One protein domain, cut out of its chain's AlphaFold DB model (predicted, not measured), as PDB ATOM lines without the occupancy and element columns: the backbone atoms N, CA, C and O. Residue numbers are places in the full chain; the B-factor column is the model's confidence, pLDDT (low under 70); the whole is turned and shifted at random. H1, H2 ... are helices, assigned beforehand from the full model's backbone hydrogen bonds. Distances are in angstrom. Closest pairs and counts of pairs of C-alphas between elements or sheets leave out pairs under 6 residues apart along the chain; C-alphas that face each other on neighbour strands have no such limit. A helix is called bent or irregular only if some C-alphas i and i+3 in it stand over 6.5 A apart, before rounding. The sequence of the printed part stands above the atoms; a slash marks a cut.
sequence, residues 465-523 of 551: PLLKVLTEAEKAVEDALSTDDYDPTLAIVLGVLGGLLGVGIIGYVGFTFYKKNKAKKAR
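This is residues 465 to 523 of the 551 residues of the protein "Putative mucin-5AC" of Penaeus vannamei (UniProt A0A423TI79). One long, straight helix, H2, makes the longest axis of an open, uneven J, and the shorter helix H1 folds back along its first part with a gap between the two. A loop at residues 482 to 487 makes the bend of the J, and the far part of H2 sticks out with residues 495 to 523 standing free. The printed part has 59 residues with two named helices, H1 then H2 along the chain, and no named strand; the class is all helix. The whole is extended, with a radius of gyration of the C-alphas of 17.4 A and spans of 59 by 22 by 7 A.

H2, residues 488 to 523, is the longest helix, with 36 residues. H1, residues 465 to 481, is apart from H2: no C-alpha of the one is within 8 A of the other. The z component of the N-to-C direction is -0.94 for H2 and 0.99 for H1. Residues 465 to 476 of H1 stand free, and so do residues 482 to 489, of which 488 and 489 belong to H2. In H1 and H2 every O i to N i+4 pair is within hydrogen-bond range.

H2 begins at C-alpha 488, (47.860, 20.169, -26.233), and ends at C-alpha 523, (35.427, 28.963, -77.743), 53.7 A from first to last C-alpha. H1 has 17 residues and measures 24.5 A, from C-alpha 465 at (52.292, 12.111, -56.286) to C-alpha 481 at (49.958, 10.198, -31.968). Neither helix is bent or irregular.

The two C-alphas farthest apart are those of Asp 484 and Arg 523, at 59.3 A. The first and last printed C-alphas, of Pro 465 and Arg 523, are 32.1 A apart. The link from H1 to H2 has 6 residues and is short but not tight. The printed part has no cut. Its mean pLDDT is 87.0, and no printed residue is under 70 in this predicted model.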
ATOM      1  N   PRO A 465      51.231  11.567 -57.137       75.62
ATOM      2  CA  PRO A 465      52.292  12.111 -56.286       75.62
ATOM      3  C   PRO A 465      51.746  12.748 -55.000       75.62
ATOM      4  O   PRO A 465      52.351  12.601 -53.944       75.62
ATOM      5  N   LEU A 466      50.565  13.372 -55.054       72.69
ATOM      6  CA  LEU A 466      49.925  14.005 -53.895       72.69
ATOM      7  C   LEU A 466      49.399  12.953 -52.906       72.69
ATOM      8  O   LEU A 466      49.573  13.091 -51.699       72.69
ATOM      9  N   LEU A 467      48.842  11.851 -53.418       80.81
ATOM     10  CA  LEU A 467      48.457  10.694 -52.605       80.81
ATOM     11  C   LEU A 467      49.647  10.102 -51.845       80.81
ATOM     12  O   LEU A 467      49.488   9.745 -50.684       80.81
ATOM     13  N   LYS A 468      50.830  10.041 -52.470       84.19
ATOM     14  CA  LYS A 468      52.044   9.531 -51.820       84.19
ATOM     15  C   LYS A 468      52.465  10.411 -50.638       84.19
ATOM     16  O   LYS A 468      52.732   9.887 -49.561       84.19
ATOM     17  N   VAL A 469      52.432  11.733 -50.820       78.19
ATOM     18  CA  VAL A 469      52.711  12.709 -49.752       78.19
ATOM     19  C   VAL A 469      51.685  12.600 -48.621       78.19
ATOM     20  O   VAL A 469      52.062  12.593 -47.455       78.19
ATOM     21  N   LEU A 470      50.399  12.441 -48.948       78.00
ATOM     22  CA  LEU A 470      49.336  12.244 -47.956       78.00
ATOM     23  C   LEU A 470      49.516  10.955 -47.150       78.00
ATOM     24  O   LEU A 470      49.385  10.997 -45.934       78.00
ATOM     25  N   THR A 471      49.854   9.836 -47.796       83.31
ATOM     26  CA  THR A 471      50.085   8.564 -47.088       83.31
ATOM     27  C   THR A 471      51.321   8.600 -46.193       83.31
ATOM     28  O   THR A 471      51.353   7.947 -45.153       83.31
ATOM     29  N   GLU A 472      52.346   9.364 -46.574       83.62
ATOM     30  CA  GLU A 472      53.561   9.521 -45.770       83.62
ATOM     31  C   GLU A 472      53.329  10.477 -44.590       83.62
ATOM     32  O   GLU A 472      53.759  10.194 -43.472       83.62
ATOM     33  N   ALA A 473      52.544  11.539 -44.801       76.44
ATOM     34  CA  ALA A 473      52.086  12.431 -43.741       76.44
ATOM     35  C   ALA A 473      51.149  11.724 -42.747       76.44
ATOM     36  O   ALA A 473      51.281  11.926 -41.546       76.44
ATOM     37  N   GLU A 474      50.241  10.865 -43.221       83.44
ATOM     38  CA  GLU A 474      49.353  10.066 -42.365       83.44
ATOM     39  C   GLU A 474      50.162   9.167 -41.427       83.44
ATOM     40  O   GLU A 474      49.943   9.188 -40.219       83.44
ATOM     41  N   LYS A 475      51.174   8.473 -41.958       86.38
ATOM     42  CA  LYS A 475      52.069   7.645 -41.150       86.38
ATOM     43  C   LYS A 475      52.859   8.465 -40.123       86.38
ATOM     44  O   LYS A 475      52.978   8.048 -38.977       86.38
ATOM     45  N   ALA A 476      53.370   9.637 -40.509       78.12
ATOM     46  CA  ALA A 476      54.081  10.525 -39.588       78.12
ATOM     47  C   ALA A 476      53.168  11.053 -38.465       78.12
ATOM     48  O   ALA A 476      53.606  11.212 -37.327       78.12
ATOM     49  N   VAL A 477      51.890  11.294 -38.772       80.56
ATOM     50  CA  VAL A 477      50.884  11.710 -37.789       80.56
ATOM     51  C   VAL A 477      50.499  10.550 -36.864       80.56
ATOM     52  O   VAL A 477      50.381  10.767 -35.660       80.56
ATOM     53  N   GLU A 478      50.354   9.325 -37.375       85.06
ATOM     54  CA  GLU A 478      50.115   8.134 -36.545       85.06
ATOM     55  C   GLU A 478      51.289   7.843 -35.598       85.06
ATOM     56  O   GLU A 478      51.068   7.596 -34.410       85.06
ATOM     57  N   ASP A 479      52.529   7.950 -36.085       83.88
ATOM     58  CA  ASP A 479      53.730   7.772 -35.262       83.88
ATOM     59  C   ASP A 479      53.828   8.859 -34.171       83.88
ATOM     60  O   ASP A 479      54.192   8.560 -33.031       83.88
ATOM     61  N   ALA A 480      53.430  10.103 -34.472       77.88
ATOM     62  CA  ALA A 480      53.375  11.189 -33.489       77.88
ATOM     63  C   ALA A 480      52.261  10.987 -32.442       77.88
ATOM     64  O   ALA A 480      52.458  11.279 -31.263       77.88
ATOM     65  N   LEU A 481      51.106  10.450 -32.849       78.56
ATOM     66  CA  LEU A 481      49.958  10.198 -31.968       78.56
ATOM     67  C   LEU A 481      50.107   8.940 -31.097       78.56
ATOM     68  O   LEU A 481      49.367   8.795 -30.127       78.56
ATOM     69  N   SER A 482      51.037   8.032 -31.415       82.19
ATOM     70  CA  SER A 482      51.262   6.799 -30.642       82.19
ATOM     71  C   SER A 482      52.104   7.004 -29.373       82.19
ATOM     72  O   SER A 482      52.337   6.039 -28.640       82.19
ATOM     73  N   THR A 483      52.582   8.219 -29.101       82.50
ATOM     74  CA  THR A 483      53.265   8.525 -27.841       82.50
ATOM     75  C   THR A 483      52.235   8.878 -26.765       82.50
ATOM     76  O   THR A 483      51.403   9.756 -26.959       82.50
ATOM     77  N   ASP A 484      52.269   8.181 -25.620       85.44
ATOM     78  CA  ASP A 484      51.308   8.350 -24.510       85.44
ATOM     79  C   ASP A 484      51.358   9.751 -23.841       85.44
ATOM     80  O   ASP A 484      50.559  10.041 -22.948       85.44
ATOM     81  N   ASP A 485      52.267  10.632 -24.274       87.25
ATOM     82  CA  ASP A 485      52.388  12.028 -23.841       87.25
ATOM     83  C   ASP A 485      51.645  12.958 -24.814       87.25
ATOM     84  O   ASP A 485      52.192  13.495 -25.778       87.25
ATOM     85  N   TYR A 486      50.350  13.144 -24.564       83.19
ATOM     86  CA  TYR A 486      49.519  14.068 -25.333       83.19
ATOM     87  C   TYR A 486      49.854  15.531 -24.987       83.19
ATOM     88  O   TYR A 486      49.438  16.037 -23.942       83.19
ATOM     89  N   ASP A 487      50.564  16.228 -25.878       89.31
ATOM     90  CA  ASP A 487      50.804  17.673 -25.776       89.31
ATOM     91  C   ASP A 487      49.636  18.461 -26.418       89.31
ATOM     92  O   ASP A 487      49.389  18.327 -27.624       89.31
ATOM     93  N   PRO A 488      48.913  19.318 -25.669       87.38
ATOM     94  CA  PRO A 488      47.860  20.169 -26.233       87.38
ATOM     95  C   PRO A 488      48.362  21.099 -27.352       87.38
ATOM     96  O   PRO A 488      47.575  21.507 -28.209       87.38
ATOM     97  N   THR A 489      49.658  21.405 -27.389       90.06
ATOM     98  CA  THR A 489      50.293  22.199 -28.448       90.06
ATOM     99  C   THR A 489      50.247  21.468 -29.791       90.06
ATOM    100  O   THR A 489      49.937  22.078 -30.817       90.06
ATOM    101  N   LEU A 490      50.451  20.145 -29.790       87.12
ATOM    102  CA  LEU A 490      50.415  19.325 -31.003       87.12
ATOM    103  C   LEU A 490      49.015  19.316 -31.632       87.12
ATOM    104  O   LEU A 490      48.877  19.388 -32.851       87.12
ATOM    105  N   ALA A 491      47.965  19.308 -30.807       85.94
ATOM    106  CA  ALA A 491      46.584  19.362 -31.283       85.94
ATOM    107  C   ALA A 491      46.258  20.684 -31.998       85.94
ATOM    108  O   ALA A 491      45.552  20.683 -33.009       85.94
ATOM    109  N   ILE A 492      46.801  21.806 -31.511       92.06
ATOM    110  CA  ILE A 492      46.636  23.118 -32.149       92.06
ATOM    111  C   ILE A 492      47.371  23.144 -33.492       92.06
ATOM    112  O   ILE A 492      46.784  23.544 -34.498       92.06
ATOM    113  N   VAL A 493      48.618  22.660 -33.537       90.50
ATOM    114  CA  VAL A 493      49.418  22.617 -34.773       90.50
ATOM    115  C   VAL A 493      48.754  21.732 -35.833       90.50
ATOM    116  O   VAL A 493      48.592  22.165 -36.974       90.50
ATOM    117  N   LEU A 494      48.283  20.537 -35.460       89.94
ATOM    118  CA  LEU A 494      47.555  19.646 -36.371       89.94
ATOM    119  C   LEU A 494      46.230  20.263 -36.851       89.94
ATOM    120  O   LEU A 494      45.863  20.099 -38.015       89.94
ATOM    121  N   GLY A 495      45.538  21.014 -35.989       93.44
ATOM    122  CA  GLY A 495      44.326  21.750 -36.354       93.44
ATOM    123  C   GLY A 495      44.582  22.841 -37.398       93.44
ATOM    124  O   GLY A 495      43.846  22.934 -38.383       93.44
ATOM    125  N   VAL A 496      45.646  23.631 -37.226       93.69
ATOM    126  CA  VAL A 496      46.045  24.674 -38.188       93.69
ATOM    127  C   VAL A 496      46.477  24.050 -39.517       93.69
ATOM    128  O   VAL A 496      46.028  24.494 -40.576       93.69
ATOM    129  N   LEU A 497      47.276  22.980 -39.473       93.31
ATOM    130  CA  LEU A 497      47.753  22.289 -40.671       93.31
ATOM    131  C   LEU A 497      46.594  21.663 -41.466       93.31
ATOM    132  O   LEU A 497      46.518  21.812 -42.687       93.31
ATOM    133  N   GLY A 498      45.640  21.032 -40.771       93.94
ATOM    134  CA  GLY A 498      44.420  20.502 -41.381       93.94
ATOM    135  C   GLY A 498      43.532  21.595 -41.985       93.94
ATOM    136  O   GLY A 498      42.972  21.407 -43.068       93.94
ATOM    137  N   GLY A 499      43.445  22.757 -41.331       93.50
ATOM    138  CA  GLY A 499      42.732  23.928 -41.846       93.50
ATOM    139  C   GLY A 499      43.335  24.460 -43.149       93.50
ATOM    140  O   GLY A 499      42.611  24.628 -44.133       93.50
ATOM    141  N   LEU A 500      44.656  24.655 -43.186       93.94
ATOM    142  CA  LEU A 500      45.374  25.119 -44.380       93.94
ATOM    143  C   LEU A 500      45.236  24.138 -45.549       93.94
ATOM    144  O   LEU A 500      44.946  24.554 -46.673       93.94
ATOM    145  N   LEU A 501      45.350  22.831 -45.283       93.38
ATOM    146  CA  LEU A 501      45.147  21.799 -46.302       93.38
ATOM    147  C   LEU A 501      43.714  21.836 -46.866       93.38
ATOM    148  O   LEU A 501      43.516  21.741 -48.079       93.38
ATOM    149  N   GLY A 502      42.712  22.032 -46.002       94.19
ATOM    150  CA  GLY A 502      41.311  22.167 -46.406       94.19
ATOM    151  C   GLY A 502      41.066  23.368 -47.325       94.19
ATOM    152  O   GLY A 502      40.423  23.226 -48.368       94.19
ATOM    153  N   VAL A 503      41.621  24.535 -46.982       93.88
ATOM    154  CA  VAL A 503      41.520  25.750 -47.810       93.88
ATOM    155  C   VAL A 503      42.236  25.559 -49.150       93.88
ATOM    156  O   VAL A 503      41.664  25.885 -50.193       93.88
ATOM    157  N   GLY A 504      43.426  24.949 -49.149       93.56
ATOM    158  CA  GLY A 504      44.188  24.661 -50.366       93.56
ATOM    159  C   GLY A 504      43.439  23.752 -51.347       93.56
ATOM    160  O   GLY A 504      43.374  24.046 -52.542       93.56
ATOM    161  N   ILE A 505      42.791  22.690 -50.853       94.00
ATOM    162  CA  ILE A 505      41.995  21.782 -51.698       94.00
ATOM    163  C   ILE A 505      40.781  22.509 -52.296       94.00
ATOM    164  O   ILE A 505      40.508  22.368 -53.492       94.00
ATOM    165  N   ILE A 506      40.061  23.311 -51.501       94.50
ATOM    166  CA  ILE A 506      38.904  24.083 -51.987       94.50
ATOM    167  C   ILE A 506      39.344  25.108 -53.043       94.50
ATOM    168  O   ILE A 506      38.708  25.204 -54.098       94.50
ATOM    169  N   GLY A 507      40.453  25.815 -52.802       95.38
ATOM    170  CA  GLY A 507      41.046  26.763 -53.747       95.38
ATOM    171  C   GLY A 507      41.442  26.097 -55.065       95.38
ATOM    172  O   GLY A 507      41.044  26.556 -56.138       95.38
ATOM    173  N   TYR A 508      42.119  24.948 -55.005       92.88
ATOM    174  CA  TYR A 508      42.522  24.189 -56.190       92.88
ATOM    175  C   TYR A 508      41.320  23.691 -57.015       92.88
ATOM    176  O   TYR A 508      41.294  23.808 -58.248       92.88
ATOM    177  N   VAL A 509      40.271  23.179 -56.361       94.25
ATOM    178  CA  VAL A 509      39.035  22.769 -57.052       94.25
ATOM    179  C   VAL A 509      38.329  23.978 -57.680       94.25
ATOM    180  O   VAL A 509      37.881  23.897 -58.828       94.25
ATOM    181  N   GLY A 510      38.280  25.118 -56.984       94.00
ATOM    182  CA  GLY A 510      37.741  26.372 -57.519       94.00
ATOM    183  C   GLY A 510      38.501  26.856 -58.756       94.00
ATOM    184  O   GLY A 510      37.895  27.119 -59.799       94.00
ATOM    185  N   PHE A 511      39.832  26.879 -58.682       92.75
ATOM    186  CA  PHE A 511      40.717  27.295 -59.768       92.75
ATOM    187  C   PHE A 511      40.596  26.392 -61.005       92.75
ATOM    188  O   PHE A 511      40.461  26.869 -62.138       92.75
ATOM    189  N   THR A 512      40.554  25.069 -60.816       89.31
ATOM    190  CA  THR A 512      40.379  24.126 -61.935       89.31
ATOM    191  C   THR A 512      39.008  24.264 -62.610       89.31
ATOM    192  O   THR A 512      38.913  24.156 -63.841       89.31
ATOM    193  N   PHE A 513      37.944  24.568 -61.854       92.38
ATOM    194  CA  PHE A 513      36.630  24.911 -62.413       92.38
ATOM    195  C   PHE A 513      36.644  26.248 -63.160       92.38
ATOM    196  O   PHE A 513      36.075  26.350 -64.256       92.38
ATOM    197  N   TYR A 514      37.324  27.253 -62.609       91.38
ATOM    198  CA  TYR A 514      37.478  28.566 -63.226       91.38
ATOM    199  C   TYR A 514      38.178  28.465 -64.591       91.38
ATOM    200  O   TYR A 514      37.637  28.932 -65.600       91.38
ATOM    201  N   LYS A 515      39.302  27.738 -64.670       91.62
ATOM    202  CA  LYS A 515      40.056  27.531 -65.921       91.62
ATOM    203  C   LYS A 515      39.215  26.837 -66.999       91.62
ATOM    204  O   LYS A 515      39.205  27.264 -68.157       91.62
ATOM    205  N   LYS A 516      38.430  25.816 -66.626       90.31
ATOM    206  CA  LYS A 516      37.506  25.131 -67.554       90.31
ATOM    207  C   LYS A 516      36.399  26.056 -68.070       90.31
ATOM    208  O   LYS A 516      36.012  25.946 -69.235       90.31
ATOM    209  N   ASN A 517      35.896  26.973 -67.243       87.81
ATOM    210  CA  ASN A 517      34.871  27.932 -67.658       87.81
ATOM    211  C   ASN A 517      35.434  29.054 -68.544       87.81
ATOM    212  O   ASN A 517      34.763  29.440 -69.506       87.81
ATOM    213  N   LYS A 518      36.665  29.523 -68.297       87.62
ATOM    214  CA  LYS A 518      37.346  30.507 -69.160       87.62
ATOM    215  C   LYS A 518      37.571  29.944 -70.570       87.62
ATOM    216  O   LYS A 518      37.186  30.580 -71.549       87.62
ATOM    217  N   ALA A 519      38.034  28.694 -70.683       86.00
ATOM    218  CA  ALA A 519      38.212  28.018 -71.975       86.00
ATOM    219  C   ALA A 519      36.895  27.826 -72.758       86.00
ATOM    220  O   ALA A 519      36.875  27.911 -73.986       86.00
ATOM    221  N   LYS A 520      35.770  27.601 -72.062       83.69
ATOM    222  CA  LYS A 520      34.442  27.516 -72.698       83.69
ATOM    223  C   LYS A 520      33.933  28.870 -73.197       83.69
ATOM    224  O   LYS A 520      33.243  28.899 -74.213       83.69
ATOM    225  N   LYS A 521      34.251  29.971 -72.505       81.75
ATOM    226  CA  LYS A 521      33.901  31.328 -72.960       81.75
ATOM    227  C   LYS A 521      34.715  31.738 -74.191       81.75
ATOM    228  O   LYS A 521      34.113  32.245 -75.128       81.75
ATOM    229  N   ALA A 522      36.014  31.425 -74.233       79.69
ATOM    230  CA  ALA A 522      36.862  31.695 -75.401       79.69
ATOM    231  C   ALA A 522      36.322  31.008 -76.673       79.69
ATOM    232  O   ALA A 522      36.029  31.670 -77.662       79.69
ATOM    233  N   ARG A 523      35.996  29.708 -76.598       75.12
ATOM    234  CA  ARG A 523      35.427  28.963 -77.743       75.12
ATOM    235  C   ARG A 523      34.058  29.455 -78.225       75.12
ATOM    236  O   ARG A 523      33.639  29.079 -79.315       75.12
TER     237      ARG A 523